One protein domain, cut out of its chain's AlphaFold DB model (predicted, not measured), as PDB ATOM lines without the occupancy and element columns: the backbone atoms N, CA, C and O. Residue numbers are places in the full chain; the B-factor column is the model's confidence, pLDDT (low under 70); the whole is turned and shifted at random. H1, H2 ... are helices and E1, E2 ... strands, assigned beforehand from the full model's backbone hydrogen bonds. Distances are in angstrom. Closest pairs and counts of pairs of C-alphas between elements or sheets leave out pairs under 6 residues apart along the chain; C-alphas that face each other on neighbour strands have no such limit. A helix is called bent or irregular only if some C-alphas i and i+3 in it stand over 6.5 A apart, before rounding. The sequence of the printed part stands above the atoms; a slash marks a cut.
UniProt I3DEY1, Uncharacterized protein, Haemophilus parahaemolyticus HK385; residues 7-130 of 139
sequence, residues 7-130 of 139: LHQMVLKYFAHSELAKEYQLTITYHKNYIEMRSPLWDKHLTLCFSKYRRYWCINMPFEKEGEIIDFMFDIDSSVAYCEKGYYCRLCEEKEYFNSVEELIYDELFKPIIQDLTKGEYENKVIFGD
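AT A GLANCE: This is residues 7 to 130 of the 139 residues of an uncharacterized protein of Haemophilus parahaemolyticus HK385 (UniProt I3DEY1). What is seen first? A twisted wall of five antiparallel strands, E1 to E5, has the helix H1 over one face; past H3, the hairpin E6 and E7 makes a second, small sheet, on which arm H4a of the bent helix H4 packs. Its other arm, H4b, only grazes the large sheet, and H5 and E8 make the tail. How much is printed? The printed part has 124 residues, of mixed class, with five named helices and eight named strands in the order H1 H2 E1 E2 E3 E4 E5 H3 E6 E7 H4 H5 E8. It is compact, with a radius of gyration of the C-alphas of 14.6 A and spans of 46 by 34 by 30 A.

HOW THE PARTS SIT: How does the first helix stand? H1, residues 7 to 16, is on one face of the sheet of E1, residues 27 to 30, E2, residues 34 to 38, E3, residues 48 to 53, E4, residues 56 to 65, and E5, residues 68 to 75, as two layers, helix and sheet, at a height over the sheet of 9.8 A. It runs along the strands, at 12 degrees to E2 on the local plane. H2, residues 20 to 23, is close but not clearly touching H1, the closest C-alphas being those of Phe 15 and Ala 21, 5.1 A apart. How do the strands pair? They form a meander, each strand the antiparallel neighbour of the one before. Within hydrogen-bond range are N 29 and O 36 at 2.8 A, N 37 and O 48 at 2.7 A, N 51 and O 58 at 2.9 A, and N 61 and O 72 at 2.9 A. What follows? H3, residues 76 to 79, only grazes that sheet; E6, residues 80 to 83, and E7, residues 86 to 89, form an antiparallel hairpin, with N 81 and O 88 within hydrogen-bond range at 2.9 A. H4, residues 101 to 118, was assigned as one helix by its hydrogen bonds but is bent, C-alphas 108 and 111 being 6.9 A apart; its arms H4a, residues 101 to 108, and H4b, residues 111 to 118, stand at a shallow tilt of 34.9 degrees, only just short of steep. The closest C-alphas of E7 and H4a are those of Tyr 87 and Val 101, 6.2 A apart. What of the last elements and the helix backbones? H5, residues 122 to 125, and E8, residues 126 to 129, meet only through their link, and E8 pairs with no named strand. Every O i to N i+4 pair is within hydrogen-bond range in H1, H4a and H4b; H2, H3 and H5 are too short for one.

IN THESE COORDINATES: Where does H1 begin? Its C-alpha 7 is at (57.959, -8.212, -27.232), and H1 is 12.5 A long. Which strands are long, and where does E8 end? E4 is 27.2 A long and E5 22.2 A; E8 ends at C-alpha 129, (37.127, 2.353, -18.410).

THE WHOLE: How far does it reach? The two C-alphas farthest apart, those of Glu 66 and Glu 84, are 47.2 A apart; the printed part has no cut, and the link E7 to H4 is long, with 11 residues. Where is confidence low? Of the printed part, 38 residues are under 70 in pLDDT, among them 52 to 74 and 121 to 130.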
ATOM      1  N   LEU A   7      59.156  -8.205 -26.397       70.19
ATOM      2  CA  LEU A   7      57.959  -8.212 -27.232       70.19
ATOM      3  C   LEU A   7      58.156  -8.870 -28.610       70.19
ATOM      4  O   LEU A   7      57.342  -9.682 -29.032       70.19
ATOM      5  N   HIS A   8      59.252  -8.562 -29.307       74.56
ATOM      6  CA  HIS A   8      59.565  -9.214 -30.583       74.56
ATOM      7  C   HIS A   8      59.809 -10.711 -30.401       74.56
ATOM      8  O   HIS A   8      59.423 -11.499 -31.258       74.56
ATOM      9  N   GLN A   9      60.468 -11.109 -29.310       78.12
ATOM     10  CA  GLN A   9      60.724 -12.521 -29.021       78.12
ATOM     11  C   GLN A   9      59.419 -13.264 -28.729       78.12
ATOM     12  O   GLN A   9      59.209 -14.338 -29.282       78.12
ATOM     13  N   MET A  10      58.520 -12.649 -27.959       78.56
ATOM     14  CA  MET A  10      57.202 -13.200 -27.649       78.56
ATOM     15  C   MET A  10      56.340 -13.348 -28.900       78.56
ATOM     16  O   MET A  10      55.813 -14.427 -29.150       78.56
ATOM     17  N   VAL A  11      56.248 -12.312 -29.741       77.31
ATOM     18  CA  VAL A  11      55.491 -12.397 -31.001       77.31
ATOM     19  C   VAL A  11      56.046 -13.497 -31.904       77.31
ATOM     20  O   VAL A  11      55.291 -14.273 -32.485       77.31
ATOM     21  N   LEU A  12      57.371 -13.624 -31.995       78.31
ATOM     22  CA  LEU A  12      57.972 -14.707 -32.765       78.31
ATOM     23  C   LEU A  12      57.612 -16.074 -32.179       78.31
ATOM     24  O   LEU A  12      57.122 -16.930 -32.908       78.31
ATOM     25  N   LYS A  13      57.820 -16.268 -30.875       82.56
ATOM     26  CA  LYS A  13      57.579 -17.536 -30.176       82.56
ATOM     27  C   LYS A  13      56.119 -17.977 -30.269       82.56
ATOM     28  O   LYS A  13      55.856 -19.127 -30.602       82.56
ATOM     29  N   TYR A  14      55.189 -17.063 -30.007       77.12
ATOM     30  CA  TYR A  14      53.772 -17.378 -29.858       77.12
ATOM     31  C   TYR A  14      52.921 -17.139 -31.092       77.12
ATOM     32  O   TYR A  14      51.785 -17.583 -31.071       77.12
ATOM     33  N   PHE A  15      53.405 -16.473 -32.145       75.69
ATOM     34  CA  PHE A  15      52.610 -16.238 -33.361       75.69
ATOM     35  C   PHE A  15      53.322 -16.655 -34.633       75.69
ATOM     36  O   PHE A  15      52.716 -17.295 -35.479       75.69
ATOM     37  N   ALA A  16      54.596 -16.298 -34.799       71.81
ATOM     38  CA  ALA A  16      55.315 -16.670 -36.018       71.81
ATOM     39  C   ALA A  16      55.712 -18.159 -36.030       71.81
ATOM     40  O   ALA A  16      55.814 -18.759 -37.099       71.81
ATOM     41  N   HIS A  17      55.968 -18.733 -34.853       74.94
ATOM     42  CA  HIS A  17      56.388 -20.127 -34.681       74.94
ATOM     43  C   HIS A  17      55.281 -21.055 -34.176       74.94
ATOM     44  O   HIS A  17      55.434 -22.272 -34.256       74.94
ATOM     45  N   SER A  18      54.175 -20.503 -33.685       67.44
ATOM     46  CA  SER A  18      52.939 -21.249 -33.486       67.44
ATOM     47  C   SER A  18      52.104 -21.085 -34.760       67.44
ATOM     48  O   SER A  18      52.132 -20.039 -35.401       67.44
ATOM     49  N   GLU A  19      51.334 -22.082 -35.171       77.75
ATOM     50  CA  GLU A  19      50.486 -21.956 -36.367       77.75
ATOM     51  C   GLU A  19      49.358 -20.901 -36.207       77.75
ATOM     52  O   GLU A  19      48.572 -20.696 -37.127       77.75
ATOM     53  N   LEU A  20      49.304 -20.177 -35.080       77.38
ATOM     54  CA  LEU A  20      48.273 -19.193 -34.751       77.38
ATOM     55  C   LEU A  20      48.239 -18.013 -35.719       77.38
ATOM     56  O   LEU A  20      47.159 -17.530 -36.046       77.38
ATOM     57  N   ALA A  21      49.389 -17.556 -36.236       83.00
ATOM     58  CA  ALA A  21      49.366 -16.519 -37.269       83.00
ATOM     59  C   ALA A  21      48.641 -16.992 -38.539       83.00
ATOM     60  O   ALA A  21      48.010 -16.184 -39.212       83.00
ATOM     61  N   LYS A  22      48.685 -18.293 -38.857       85.00
ATOM     62  CA  LYS A  22      47.910 -18.850 -39.972       85.00
ATOM     63  C   LYS A  22      46.452 -19.071 -39.584       85.00
ATOM     64  O   LYS A  22      45.583 -18.707 -40.369       85.00
ATOM     65  N   GLU A  23      46.193 -19.611 -38.391       87.00
ATOM     66  CA  GLU A  23      44.839 -19.834 -37.855       87.00
ATOM     67  C   GLU A  23      44.003 -18.549 -37.894       87.00
ATOM     68  O   GLU A  23      42.909 -18.538 -38.453       87.00
ATOM     69  N   TYR A  24      44.563 -17.450 -37.386       85.94
ATOM     70  CA  TYR A  24      43.893 -16.151 -37.328       85.94
ATOM     71  C   TYR A  24      44.198 -15.248 -38.529       85.94
ATOM     72  O   TYR A  24      43.842 -14.074 -38.509       85.94
ATOM     73  N   GLN A  25      44.862 -15.761 -39.573       89.50
ATOM     74  CA  GLN A  25      45.231 -15.010 -40.784       89.50
ATOM     75  C   GLN A  25      45.938 -13.670 -40.487       89.50
ATOM     76  O   GLN A  25      45.675 -12.643 -41.116       89.50
ATOM     77  N   LEU A  26      46.838 -13.673 -39.503       87.25
ATOM     78  CA  LEU A  26      47.509 -12.473 -39.022       87.25
ATOM     79  C   LEU A  26      48.565 -11.992 -40.015       87.25
ATOM     80  O   LEU A  26      49.518 -12.697 -40.350       87.25
ATOM     81  N   THR A  27      48.454 -10.728 -40.401       89.31
ATOM     82  CA  THR A  27      49.543  -9.960 -40.997       89.31
ATOM     83  C   THR A  27      50.290  -9.238 -39.883       89.31
ATOM     84  O   THR A  27      49.728  -8.355 -39.238       89.31
ATOM     85  N   ILE A  28      51.554  -9.609 -39.661       86.56
ATOM     86  CA  ILE A  28      52.407  -9.046 -38.604       86.56
ATOM     87  C   ILE A  28      53.466  -8.141 -39.238       86.56
ATOM     88  O   ILE A  28      54.305  -8.609 -40.011       86.56
ATOM     89  N   THR A  29      53.459  -6.857 -38.881       84.94
ATOM     90  CA  THR A  29      54.430  -5.862 -39.356       84.94
ATOM     91  C   THR A  29      55.305  -5.390 -38.201       84.94
ATOM     92  O   THR A  29      54.814  -4.965 -37.159       84.94
ATOM     93  N   TYR A  30      56.624  -5.460 -38.384       82.75
ATOM     94  CA  TYR A  30      57.599  -5.074 -37.366       82.75
ATOM     95  C   TYR A  30      58.118  -3.663 -37.630       82.75
ATOM     96  O   TYR A  30      58.768  -3.417 -38.648       82.75
ATOM     97  N   HIS A  31      57.894  -2.758 -36.683       79.50
ATOM     98  CA  HIS A  31      58.421  -1.398 -36.711       79.50
ATOM     99  C   HIS A  31      59.529  -1.223 -35.674       79.50
ATOM    100  O   HIS A  31      59.742  -2.051 -34.791       79.50
ATOM    101  N   LYS A  32      60.250  -0.098 -35.750       73.12
ATOM    102  CA  LYS A  32      61.383   0.180 -34.849       73.12
ATOM    103  C   LYS A  32      60.995   0.135 -33.365       73.12
ATOM    104  O   LYS A  32      61.788  -0.327 -32.547       73.12
ATOM    105  N   ASN A  33      59.804   0.630 -33.026       69.56
ATOM    106  CA  ASN A  33      59.372   0.826 -31.636       69.56
ATOM    107  C   ASN A  33      58.133   0.004 -31.250       69.56
ATOM    108  O   ASN A  33      57.747   0.010 -30.081       69.56
ATOM    109  N   TYR A  34      57.504  -0.674 -32.209       74.31
ATOM    110  CA  TYR A  34      56.239  -1.365 -32.000       74.31
ATOM    111  C   TYR A  34      56.005  -2.446 -33.069       74.31
ATOM    112  O   TYR A  34      56.734  -2.518 -34.059       74.31
ATOM    113  N   ILE A  35      55.023  -3.310 -32.846       78.88
ATOM    114  CA  ILE A  35      54.617  -4.403 -33.730       78.88
ATOM    115  C   ILE A  35      53.136  -4.219 -34.019       78.88
ATOM    116  O   ILE A  35      52.350  -4.109 -33.086       78.88
ATOM    117  N   GLU A  36      52.764  -4.207 -35.290       83.75
ATOM    118  CA  GLU A  36      51.370  -4.149 -35.725       83.75
ATOM    119  C   GLU A  36      50.899  -5.536 -36.138       83.75
ATOM    120  O   GLU A  36      51.614  -6.269 -36.826       83.75
ATOM    121  N   MET A  37      49.673  -5.871 -35.766       85.56
ATOM    122  CA  MET A  37      48.961  -7.046 -36.234       85.56
ATOM    123  C   MET A  37      47.617  -6.632 -36.812       85.56
ATOM    124  O   MET A  37      46.927  -5.764 -36.273       85.56
ATOM    125  N   ARG A  38      47.252  -7.269 -37.921       86.00
ATOM    126  CA  ARG A  38      45.955  -7.126 -38.587       86.00
ATOM    127  C   ARG A  38      45.473  -8.488 -39.048       86.00
ATOM    128  O   ARG A  38      46.298  -9.347 -39.346       86.00
ATOM    129  N   SER A  39      44.168  -8.658 -39.189       87.62
ATOM    130  CA  SER A  39      43.578  -9.851 -39.792       87.62
ATOM    131  C   SER A  39      42.405  -9.463 -40.687       87.62
ATOM    132  O   SER A  39      41.650  -8.568 -40.313       87.62
ATOM    133  N   PRO A  40      42.197 -10.139 -41.830       88.38
ATOM    134  CA  PRO A  40      40.954 -10.017 -42.588       88.38
ATOM    135  C   PRO A  40      39.737 -10.586 -41.838       88.38
ATOM    136  O   PRO A  40      38.614 -10.384 -42.285       88.38
ATOM    137  N   LEU A  41      39.952 -11.318 -40.737       85.75
ATOM    138  CA  LEU A  41      38.890 -11.824 -39.865       85.75
ATOM    139  C   LEU A  41      38.396 -10.777 -38.858       85.75
ATOM    140  O   LEU A  41      37.417 -11.025 -38.163       85.75
ATOM    141  N   TRP A  42      39.089  -9.644 -38.739       82.69
ATOM    142  CA  TRP A  42      38.728  -8.554 -37.833       82.69
ATOM    143  C   TRP A  42      38.014  -7.441 -38.601       82.69
ATOM    144  O   TRP A  42      38.007  -7.426 -39.836       82.69
ATOM    145  N   ASP A  43      37.455  -6.468 -37.876       76.56
ATOM    146  CA  ASP A  43      37.006  -5.230 -38.508       76.56
ATOM    147  C   ASP A  43      38.171  -4.554 -39.257       76.56
ATOM    148  O   ASP A  43      39.309  -4.503 -38.782       76.56
ATOM    149  N   LYS A  44      37.891  -4.031 -40.455       78.56
ATOM    150  CA  LYS A  44      38.910  -3.459 -41.352       78.56
ATOM    151  C   LYS A  44      39.605  -2.218 -40.778       78.56
ATOM    152  O   LYS A  44      40.666  -1.842 -41.276       78.56
ATOM    153  N   HIS A  45      39.001  -1.573 -39.786       74.25
ATOM    154  CA  HIS A  45      39.537  -0.407 -39.095       74.25
ATOM    155  C   HIS A  45      40.306  -0.766 -37.817       74.25
ATOM    156  O   HIS A  45      40.817   0.119 -37.128       74.25
ATOM    157  N   LEU A  46      40.428  -2.056 -37.504       74.81
ATOM    158  CA  LEU A  46      41.101  -2.527 -36.308       74.81
ATOM    159  C   LEU A  46      42.567  -2.868 -36.585       74.81
ATOM    160  O   LEU A  46      42.902  -3.627 -37.497       74.81
ATOM    161  N   THR A  47      43.468  -2.317 -35.770       77.00
ATOM    162  CA  THR A  47      44.879  -2.716 -35.742       77.00
ATOM    163  C   THR A  47      45.307  -2.962 -34.301       77.00
ATOM    164  O   THR A  47      45.065  -2.148 -33.420       77.00
ATOM    165  N   LEU A  48      45.987  -4.079 -34.063       77.19
ATOM    166  CA  LEU A  48      46.545  -4.412 -32.757       77.19
ATOM    167  C   LEU A  48      48.030  -4.028 -32.728       77.19
ATOM    168  O   LEU A  48      48.817  -4.527 -33.528       77.19
ATOM    169  N   CYS A  49      48.422  -3.134 -31.823       76.69
ATOM    170  CA  CYS A  49      49.752  -2.531 -31.757       76.69
ATOM    171  C   CYS A  49      50.457  -2.855 -30.442       76.69
ATOM    172  O   CYS A  49      50.207  -2.263 -29.401       76.69
ATOM    173  N   PHE A  50      51.463  -3.709 -30.477       73.94
ATOM    174  CA  PHE A  50      52.290  -3.955 -29.306       73.94
ATOM    175  C   PHE A  50      53.470  -2.992 -29.282       73.94
ATOM    176  O   PHE A  50      54.260  -2.973 -30.224       73.94
ATOM    177  N   SER A  51      53.642  -2.201 -28.227       71.62
ATOM    178  CA  SER A  51      54.689  -1.179 -28.182       71.62
ATOM    179  C   SER A  51      55.466  -1.188 -26.870       71.62
ATOM    180  O   SER A  51      55.030  -1.689 -25.835       71.62
ATOM    181  N   LYS A  52      56.681  -0.638 -26.907       65.50
ATOM    182  CA  LYS A  52      57.407  -0.303 -25.682       65.50
ATOM    183  C   LYS A  52      57.363   1.207 -25.500       65.50
ATOM    184  O   LYS A  52      58.059   1.924 -26.220       65.50
ATOM    185  N   TYR A  53      56.589   1.690 -24.531       60.09
ATOM    186  CA  TYR A  53      56.505   3.115 -24.231       60.09
ATOM    187  C   TYR A  53      57.424   3.479 -23.058       60.09
ATOM    188  O   TYR A  53      57.189   3.148 -21.896       60.09
ATOM    189  N   ARG A  54      58.517   4.192 -23.362       65.12
ATOM    190  CA  ARG A  54      59.581   4.543 -22.402       65.12
ATOM    191  C   ARG A  54      60.172   3.302 -21.709       65.12
ATOM    192  O   ARG A  54      60.970   2.583 -22.315       65.12
ATOM    193  N   ARG A  55      59.848   3.092 -20.428       61.94
ATOM    194  CA  ARG A  55      60.319   1.960 -19.612       61.94
ATOM    195  C   ARG A  55      59.277   0.850 -19.472       61.94
ATOM    196  O   ARG A  55      59.681  -0.227 -19.058       61.94
ATOM    197  N   TYR A  56      58.034   1.108 -19.871       61.22
ATOM    198  CA  TYR A  56      56.896   0.222 -19.666       61.22
ATOM    199  C   TYR A  56      56.575  -0.555 -20.942       61.22
ATOM    200  O   TYR A  56      56.815  -0.077 -22.062       61.22
ATOM    201  N   TRP A  57      56.071  -1.770 -20.770       65.00
ATOM    202  CA  TRP A  57      55.533  -2.561 -21.870       65.00
ATOM    203  C   TRP A  57      54.042  -2.300 -21.987       65.00
ATOM    204  O   TRP A  57      53.308  -2.459 -21.012       65.00
ATOM    205  N   CYS A  58      53.616  -1.903 -23.184       66.31
ATOM    206  CA  CYS A  58      52.240  -1.520 -23.429       66.31
ATOM    207  C   CYS A  58      51.665  -2.295 -24.613       66.31
ATOM    208  O   CYS A  58      52.303  -2.426 -25.663       66.31
ATOM    209  N   ILE A  59      50.448  -2.796 -24.457       65.75
ATOM    210  CA  ILE A  59      49.652  -3.270 -25.588       65.75
ATOM    211  C   ILE A  59      48.693  -2.142 -25.930       65.75
ATOM    212  O   ILE A  59      47.882  -1.772 -25.087       65.75
ATOM    213  N   ASN A  60      48.820  -1.597 -27.134       66.25
ATOM    214  CA  ASN A  60      47.942  -0.572 -27.671       66.25
ATOM    215  C   ASN A  60      46.985  -1.202 -28.684       66.25
ATOM    216  O   ASN A  60      47.416  -1.939 -29.569       66.25
ATOM    217  N   MET A  61      45.693  -0.918 -28.594       63.84
ATOM    218  CA  MET A  61      44.716  -1.368 -29.593       63.84
ATOM    219  C   MET A  61      44.057  -0.156 -30.243       63.84
ATOM    220  O   MET A  61      42.955   0.207 -29.844       63.84
ATOM    221  N   PRO A  62      44.722   0.512 -31.200       60.22
ATOM    222  CA  PRO A  62      44.089   1.588 -31.940       60.22
ATOM    223  C   PRO A  62      42.963   1.033 -32.820       60.22
ATOM    224  O   PRO A  62      43.177   0.204 -33.710       60.22
ATOM    225  N   PHE A  63      41.759   1.532 -32.579       60.94
ATOM    226  CA  PHE A  63      40.560   1.233 -33.345       60.94
ATOM    227  C   PHE A  63      39.989   2.533 -33.900       60.94
ATOM    228  O   PHE A  63      39.737   3.464 -33.139       60.94
ATOM    229  N   GLU A  64      39.808   2.613 -35.217       53.62
ATOM    230  CA  GLU A  64      39.155   3.767 -35.839       53.62
ATOM    231  C   GLU A  64      37.674   3.458 -36.085       53.62
ATOM    232  O   GLU A  64      37.342   2.550 -36.842       53.62
ATOM    233  N   LYS A  65      36.761   4.226 -35.489       57.81
ATOM    234  CA  LYS A  65      35.322   4.118 -35.771       57.81
ATOM    235  C   LYS A  65      34.748   5.495 -36.006       57.81
ATOM    236  O   LYS A  65      34.963   6.404 -35.218       57.81
ATOM    237  N   GLU A  66      34.055   5.648 -37.131       58.91
ATOM    238  CA  GLU A  66      33.382   6.901 -37.505       58.91
ATOM    239  C   GLU A  66      34.313   8.137 -37.533       58.91
ATOM    240  O   GLU A  66      33.860   9.271 -37.424       58.91
ATOM    241  N   GLY A  67      35.619   7.929 -37.749       53.62
ATOM    242  CA  GLY A  67      36.633   8.990 -37.790       53.62
ATOM    243  C   GLY A  67      37.280   9.317 -36.439       53.62
ATOM    244  O   GLY A  67      38.127  10.209 -36.379       53.62
ATOM    245  N   GLU A  68      36.929   8.596 -35.372       45.00
ATOM    246  CA  GLU A  68      37.575   8.688 -34.063       45.00
ATOM    247  C   GLU A  68      38.533   7.513 -33.847       45.00
ATOM    248  O   GLU A  68      38.183   6.364 -34.114       45.00
ATOM    249  N   ILE A  69      39.742   7.796 -33.348       56.59
ATOM    250  CA  ILE A  69      40.700   6.768 -32.923       56.59
ATOM    251  C   ILE A  69      40.525   6.539 -31.426       56.59
ATOM    252  O   ILE A  69      40.773   7.433 -30.617       56.59
ATOM    253  N   ILE A  70      40.155   5.317 -31.068       55.09
ATOM    254  CA  ILE A  70      40.095   4.833 -29.696       55.09
ATOM    255  C   ILE A  70      41.378   4.032 -29.455       55.09
ATOM    256  O   ILE A  70      41.620   3.041 -30.139       55.09
ATOM    257  N   ASP A  71      42.228   4.484 -28.529       56.69
ATOM    258  CA  ASP A  71      43.499   3.826 -28.192       56.69
ATOM    259  C   ASP A  71      43.413   3.206 -26.795       56.69
ATOM    260  O   ASP A  71      43.325   3.908 -25.785       56.69
ATOM    261  N   PHE A  72      43.429   1.876 -26.738       60.91
ATOM    262  CA  PHE A  72      43.450   1.135 -25.480       60.91
ATOM    263  C   PHE A  72      44.876   0.777 -25.113       60.91
ATOM    264  O   PHE A  72      45.477  -0.024 -25.816       60.91
ATOM    265  N   MET A  73      45.391   1.304 -24.003       62.62
ATOM    266  CA  MET A  73      46.745   1.019 -23.532       62.62
ATOM    267  C   MET A  73      46.713   0.117 -22.295       62.62
ATOM    268  O   MET A  73      46.304   0.549 -21.220       62.62
ATOM    269  N   PHE A  74      47.199  -1.116 -22.426       65.50
ATOM    270  CA  PHE A  74      47.416  -2.022 -21.299       65.50
ATOM    271  C   PHE A  74      48.851  -1.897 -20.789       65.50
ATOM    272  O   PHE A  74      49.783  -2.283 -21.495       65.50
ATOM    273  N   ASP A  75      49.032  -1.391 -19.570       70.31
ATOM    274  CA  ASP A  75      50.332  -1.387 -18.892       70.31
ATOM    275  C   ASP A  75      50.582  -2.748 -18.224       70.31
ATOM    276  O   ASP A  75      49.967  -3.118 -17.219       70.31
ATOM    277  N   ILE A  76      51.500  -3.516 -18.810       69.00
ATOM    278  CA  ILE A  76      51.883  -4.844 -18.323       69.00
ATOM    279  C   ILE A  76      52.558  -4.746 -16.950       69.00
ATOM    280  O   ILE A  76      52.320  -5.590 -16.083       69.00
ATOM    281  N   ASP A  77      53.366  -3.713 -16.721       68.81
ATOM    282  CA  ASP A  77      54.191  -3.615 -15.518       68.81
ATOM    283  C   ASP A  77      53.330  -3.339 -14.275       68.81
ATOM    284  O   ASP A  77      53.609  -3.861 -13.192       68.81
ATOM    285  N   SER A  78      52.253  -2.558 -14.420       72.25
ATOM    286  CA  SER A  78      51.294  -2.312 -13.334       72.25
ATOM    287  C   SER A  78      50.375  -3.501 -13.060       72.25
ATOM    288  O   SER A  78      49.881  -3.661 -11.940       72.25
ATOM    289  N   SER A  79      50.143  -4.336 -14.072       74.19
ATOM    290  CA  SER A  79      49.122  -5.384 -14.045       74.19
ATOM    291  C   SER A  79      49.657  -6.734 -13.576       74.19
ATOM    292  O   SER A  79      48.886  -7.561 -13.099       74.19
ATOM    293  N   VAL A  80      50.970  -6.959 -13.642       81.25
ATOM    294  CA  VAL A  80      51.600  -8.215 -13.218       81.25
ATOM    295  C   VAL A  80      52.067  -8.138 -11.760       81.25
ATOM    296  O   VAL A  80      52.644  -7.151 -11.291       81.25
ATOM    297  N   ALA A  81      51.815  -9.196 -10.999       86.31
ATOM    298  CA  ALA A  81      52.357  -9.420  -9.663       86.31
ATOM    299  C   ALA A  81      53.029 -10.792  -9.570       86.31
ATOM    300  O   ALA A  81      52.876 -11.635 -10.447       86.31
ATOM    301  N   TYR A  82      53.774 -11.003  -8.487       91.56
ATOM    302  CA  TYR A  82      54.432 -12.267  -8.175       91.56
ATOM    303  C   TYR A  82      54.192 -12.643  -6.710       91.56
ATOM    304  O   TYR A  82      54.203 -11.777  -5.831       91.56
ATOM    305  N   CYS A  83      53.978 -13.931  -6.448       91.38
ATOM    306  CA  CYS A  83      53.989 -14.526  -5.112       91.38
ATOM    307  C   CYS A  83      54.639 -15.920  -5.147       91.38
ATOM    308  O   CYS A  83      55.103 -16.370  -6.191       91.38
ATOM    309  N   GLU A  84      54.635 -16.634  -4.019       94.19
ATOM    310  CA  GLU A  84      55.223 -17.981  -3.897       94.19
ATOM    311  C   GLU A  84      54.661 -19.007  -4.897       94.19
ATOM    312  O   GLU A  84      55.332 -19.984  -5.215       94.19
ATOM    313  N   LYS A  85      53.443 -18.786  -5.410       92.31
ATOM    314  CA  LYS A  85      52.794 -19.659  -6.397       92.31
ATOM    315  C   LYS A  85      53.160 -19.336  -7.850       92.31
ATOM    316  O   LYS A  85      52.864 -20.146  -8.718       92.31
ATOM    317  N   GLY A  86      53.770 -18.179  -8.116       92.19
ATOM    318  CA  GLY A  86      54.099 -17.718  -9.466       92.19
ATOM    319  C   GLY A  86      53.639 -16.289  -9.759       92.19
ATOM    320  O   GLY A  86      53.321 -15.507  -8.857       92.19
ATOM    321  N   TYR A  87      53.630 -15.948 -11.046       89.25
ATOM    322  CA  TYR A  87      53.146 -14.672 -11.569       89.25
ATOM    323  C   TYR A  87      51.629 -14.691 -11.730       89.25
ATOM    324  O   TYR A  87      51.075 -15.716 -12.106       89.25
ATOM    325  N   TYR A  88      50.957 -13.570 -11.476       85.00
ATOM    326  CA  TYR A  88      49.506 -13.456 -11.645       85.00
ATOM    327  C   TYR A  88      49.089 -12.044 -12.065       85.00
ATOM    328  O   TYR A  88      49.798 -11.062 -11.813       85.00
ATOM    329  N   CYS A  89      47.928 -11.949 -12.707       82.31
ATOM    330  CA  CYS A  89      47.296 -10.693 -13.093       82.31
ATOM    331  C   CYS A  89      46.612 -10.055 -11.870       82.31
ATOM    332  O   CYS A  89      45.758 -10.665 -11.231       82.31
ATOM    333  N   ARG A  90      46.985  -8.821 -11.509       80.06
ATOM    334  CA  ARG A  90      46.400  -8.082 -10.368       80.06
ATOM    335  C   ARG A  90      44.973  -7.611 -10.620       80.06
ATOM    336  O   ARG A  90      44.270  -7.303  -9.664       80.06
ATOM    337  N   LEU A  91      44.623  -7.464 -11.891       74.81
ATOM    338  CA  LEU A  91      43.406  -6.807 -12.358       74.81
ATOM    339  C   LEU A  91      42.348  -7.814 -12.837       74.81
ATOM    340  O   LEU A  91      41.216  -7.422 -13.084       74.81
ATOM    341  N   CYS A  92      42.718  -9.088 -12.954       72.62
ATOM    342  CA  CYS A  92      41.834 -10.170 -13.361       72.62
ATOM    343  C   CYS A  92      41.009 -10.644 -12.153       72.62
ATOM    344  O   CYS A  92      41.515 -10.678 -11.027       72.62
ATOM    345  N   GLU A  93      39.735 -10.974 -12.386       69.56
ATOM    346  CA  GLU A  93      38.791 -11.359 -11.325       69.56
ATOM    347  C   GLU A  93      39.220 -12.652 -10.621       69.56
ATOM    348  O   GLU A  93      39.242 -12.725  -9.389       69.56
ATOM    349  N   GLU A  94      39.633 -13.652 -11.403       77.12
ATOM    350  CA  GLU A  94      40.196 -14.900 -10.899       77.12
ATOM    351  C   GLU A  94      41.727 -14.887 -10.974       77.12
ATOM    352  O   GLU A  94      42.337 -14.397 -11.925       77.12
ATOM    353  N   LYS A  95      42.372 -15.430  -9.935       79.12
ATOM    354  CA  LYS A  95      43.836 -15.509  -9.858       79.12
ATOM    355  C   LYS A  95      44.331 -16.844 -10.388       79.12
ATOM    356  O   LYS A  95      44.440 -17.807  -9.623       79.12
ATOM    357  N   GLU A  96      44.702 -16.857 -11.659       87.00
ATOM    358  CA  GLU A  96      45.540 -17.899 -12.247       87.00
ATOM    359  C   GLU A  96      47.034 -17.587 -12.026       87.00
ATOM    360  O   GLU A  96      47.436 -16.422 -11.921       87.00
ATOM    361  N   TYR A  97      47.855 -18.632 -11.870       90.19
ATOM    362  CA  TYR A  97      49.284 -18.510 -11.572       90.19
ATOM    363  C   TYR A  97      50.130 -19.104 -12.694       90.19
ATOM    364  O   TYR A  97      49.956 -20.259 -13.074       90.19
ATOM    365  N   PHE A  98      51.107 -18.324 -13.148       89.00
ATOM    366  CA  PHE A  98      51.963 -18.631 -14.286       89.00
ATOM    367  C   PHE A  98      53.426 -18.733 -13.861       89.00
ATOM    368  O   PHE A  98      53.885 -18.037 -12.948       89.00
ATOM    369  N   ASN A  99      54.199 -19.565 -14.561       89.06
ATOM    370  CA  ASN A  99      55.619 -19.754 -14.252       89.06
ATOM    371  C   ASN A  99      56.485 -18.610 -14.785       89.06
ATOM    372  O   ASN A  99      57.618 -18.421 -14.338       89.06
ATOM    373  N   SER A 100      55.962 -17.821 -15.726       86.69
ATOM    374  CA  SER A 100      56.645 -16.655 -16.274       86.69
ATOM    375  C   SER A 100      55.678 -15.520 -16.608       86.69
ATOM    376  O   SER A 100      54.512 -15.741 -16.925       86.69
ATOM    377  N   VAL A 101      56.197 -14.289 -16.589       80.56
ATOM    378  CA  VAL A 101      55.490 -13.094 -17.087       80.56
ATOM    379  C   VAL A 101      55.097 -13.261 -18.558       80.56
ATOM    380  O   VAL A 101      54.055 -12.783 -18.983       80.56
ATOM    381  N   GLU A 102      55.934 -13.953 -19.327       79.75
ATOM    382  CA  GLU A 102      55.709 -14.225 -20.741       79.75
ATOM    383  C   GLU A 102      54.461 -15.096 -20.972       79.75
ATOM    384  O   GLU A 102      53.626 -14.737 -21.799       79.75
ATOM    385  N   GLU A 103      54.326 -16.202 -20.232       82.50
ATOM    386  CA  GLU A 103      53.143 -17.074 -20.287       82.50
ATOM    387  C   GLU A 103      51.882 -16.322 -19.871       82.50
ATOM    388  O   GLU A 103      50.905 -16.340 -20.610       82.50
ATOM    389  N   LEU A 104      51.946 -15.578 -18.762       82.75
ATOM    390  CA  LEU A 104      50.834 -14.754 -18.292       82.75
ATOM    391  C   LEU A 104      50.359 -13.787 -19.378       82.75
ATOM    392  O   LEU A 104      49.184 -13.758 -19.711       82.75
ATOM    393  N   ILE A 105      51.267 -12.995 -19.953       77.25
ATOM    394  CA  ILE A 105      50.907 -12.022 -20.994       77.25
ATOM    395  C   ILE A 105      50.306 -12.726 -22.217       77.25
ATOM    396  O   ILE A 105      49.398 -12.196 -22.856       77.25
ATOM    397  N   TYR A 106      50.824 -13.897 -22.581       78.56
ATOM    398  CA  TYR A 106      50.295 -14.632 -23.717       78.56
ATOM    399  C   TYR A 106      48.876 -15.160 -23.454       78.56
ATOM    400  O   TYR A 106      47.983 -14.891 -24.262       78.56
ATOM    401  N   ASP A 107      48.668 -15.865 -22.341       78.81
ATOM    402  CA  ASP A 107      47.408 -16.547 -22.031       78.81
ATOM    403  C   ASP A 107      46.303 -15.596 -21.557       78.81
ATOM    404  O   ASP A 107      45.152 -15.807 -21.924       78.81
ATOM    405  N   GLU A 108      46.636 -14.524 -20.833       76.50
ATOM    406  CA  GLU A 108      45.648 -13.569 -20.299       76.50
ATOM    407  C   GLU A 108      45.355 -12.399 -21.242       76.50
ATOM    408  O   GLU A 108      44.322 -11.748 -21.121       76.50
ATOM    409  N   LEU A 109      46.260 -12.086 -22.179       73.25
ATOM    410  CA  LEU A 109      46.112 -10.896 -23.026       73.25
ATOM    411  C   LEU A 109      46.127 -11.246 -24.504       73.25
ATOM    412  O   LEU A 109      45.124 -11.074 -25.189       73.25
ATOM    413  N   PHE A 110      47.254 -11.730 -25.024       75.06
ATOM    414  CA  PHE A 110      47.428 -11.832 -26.475       75.06
ATOM    415  C   PHE A 110      46.432 -12.814 -27.096       75.06
ATOM    416  O   PHE A 110      45.803 -12.501 -28.107       75.06
ATOM    417  N   LYS A 111      46.290 -14.001 -26.502       77.25
ATOM    418  CA  LYS A 111      45.409 -15.047 -27.016       77.25
ATOM    419  C   LYS A 111      43.922 -14.682 -26.863       77.25
ATOM    420  O   LYS A 111      43.237 -14.745 -27.884       77.25
ATOM    421  N   PRO A 112      43.416 -14.254 -25.688       76.31
ATOM    422  CA  PRO A 112      42.014 -13.861 -25.538       76.31
ATOM    423  C   PRO A 112      41.619 -12.696 -26.445       76.31
ATOM    424  O   PRO A 112      40.604 -12.791 -27.129       76.31
ATOM    425  N   ILE A 113      42.455 -11.650 -26.540       75.50
ATOM    426  CA  ILE A 113      42.195 -10.502 -27.420       75.50
ATOM    427  C   ILE A 113      42.025 -10.974 -28.863       75.50
ATOM    428  O   ILE A 113      41.020 -10.679 -29.499       75.50
ATOM    429  N   ILE A 114      42.976 -11.748 -29.394       78.00
ATOM    430  CA  ILE A 114      42.919 -12.199 -30.791       78.00
ATOM    431  C   ILE A 114      41.709 -13.105 -31.042       78.00
ATOM    432  O   ILE A 114      41.081 -13.005 -32.100       78.00
ATOM    433  N   GLN A 115      41.352 -13.959 -30.083       79.19
ATOM    434  CA  GLN A 115      40.169 -14.813 -30.183       79.19
ATOM    435  C   GLN A 115      38.875 -13.998 -30.212       79.19
ATOM    436  O   GLN A 115      38.040 -14.230 -31.087       79.19
ATOM    437  N   ASP A 116      38.724 -13.029 -29.314       76.94
ATOM    438  CA  ASP A 116      37.519 -12.201 -29.225       76.94
ATOM    439  C   ASP A 116      37.376 -11.268 -30.437       76.94
ATOM    440  O   ASP A 116      36.282 -11.147 -30.996       76.94
ATOM    441  N   LEU A 117      38.489 -10.703 -30.924       77.38
ATOM    442  CA  LEU A 117      38.536  -9.956 -32.184       77.38
ATOM    443  C   LEU A 117      38.081 -10.815 -33.371       77.38
ATOM    444  O   LEU A 117      37.294 -10.367 -34.199       77.38
ATOM    445  N   THR A 118      38.546 -12.064 -33.441       81.12
ATOM    446  CA  THR A 118      38.219 -12.987 -34.540       81.12
ATOM    447  C   THR A 118      36.756 -13.436 -34.518       81.12
ATOM    448  O   THR A 118      36.173 -13.684 -35.570       81.12
ATOM    449  N   LYS A 119      36.138 -13.539 -33.338       81.38
ATOM    450  CA  LYS A 119      34.714 -13.888 -33.210       81.38
ATOM    451  C   LYS A 119      33.772 -12.709 -33.472       81.38
ATOM    452  O   LYS A 119      32.561 -12.908 -33.487       81.38
ATOM    453  N   GLY A 120      34.301 -11.494 -33.645       70.19
ATOM    454  CA  GLY A 120      33.489 -10.277 -33.704       70.19
ATOM    455  C   GLY A 120      32.826  -9.927 -32.365       70.19
ATOM    456  O   GLY A 120      31.933  -9.092 -32.322       70.19
ATOM    457  N   GLU A 121      33.255 -10.549 -31.260       65.62
ATOM    458  CA  GLU A 121      32.689 -10.329 -29.919       65.62
ATOM    459  C   GLU A 121      33.206  -9.034 -29.268       65.62
ATOM    460  O   GLU A 121      32.746  -8.646 -28.195       65.62
ATOM    461  N   TYR A 122      34.143  -8.346 -29.923       60.06
ATOM    462  CA  TYR A 122      34.758  -7.122 -29.419       60.06
ATOM    463  C   TYR A 122      33.755  -5.967 -29.249       60.06
ATOM    464  O   TYR A 122      33.901  -5.176 -28.325       60.06
ATOM    465  N   GLU A 123      32.713  -5.877 -30.083       53.53
ATOM    466  CA  GLU A 123      31.730  -4.783 -30.003       53.53
ATOM    467  C   GLU A 123      30.827  -4.878 -28.767       53.53
ATOM    468  O   GLU A 123      30.384  -3.854 -28.258       53.53
ATOM    469  N   ASN A 124      30.588  -6.097 -28.271       48.34
ATOM    470  CA  ASN A 124      29.653  -6.358 -27.170       48.34
ATOM    471  C   ASN A 124      30.333  -6.386 -25.800       48.34
ATOM    472  O   ASN A 124      29.670  -6.249 -24.779       48.34
ATOM    473  N   LYS A 125      31.650  -6.611 -25.762       49.25
ATOM    474  CA  LYS A 125      32.363  -6.856 -24.508       49.25
ATOM    475  C   LYS A 125      33.154  -5.661 -24.000       49.25
ATOM    476  O   LYS A 125      33.502  -5.677 -22.831       49.25
ATOM    477  N   VAL A 126      33.451  -4.658 -24.831       45.75
ATOM    478  CA  VAL A 126      34.307  -3.525 -24.442       45.75
ATOM    479  C   VAL A 126      33.509  -2.516 -23.612       45.75
ATOM    480  O   VAL A 126      32.816  -1.657 -24.154       45.75
ATOM    481  N   ILE A 127      33.639  -2.588 -22.283       43.19
ATOM    482  CA  ILE A 127      33.234  -1.486 -21.401       43.19
ATOM    483  C   ILE A 127      34.393  -0.491 -21.309       43.19
ATOM    484  O   ILE A 127      35.517  -0.842 -20.950       43.19
ATOM    485  N   PHE A 128      34.100   0.764 -21.649       41.81
ATOM    486  CA  PHE A 128      35.025   1.891 -21.584       41.81
ATOM    487  C   PHE A 128      35.366   2.218 -20.125       41.81
ATOM    488  O   PHE A 128      34.520   2.717 -19.383       41.81
ATOM    489  N   GLY A 129      36.607   1.958 -19.715       34.97
ATOM    490  CA  GLY A 129      37.127   2.353 -18.410       34.97
ATOM    491  C   GLY A 129      38.523   2.955 -18.518       34.97
ATOM    492  O   GLY A 129      39.281   2.636 -19.437       34.97
ATOM    493  N   ASP A 130      38.869   3.821 -17.564       30.67
ATOM    494  CA  ASP A 130      40.203   4.407 -17.444       30.67
ATOM    495  C   ASP A 130      41.247   3.276 -17.362       30.67
ATOM    496  O   ASP A 130      41.436   2.657 -16.317       30.67
TER     497      ASP A 130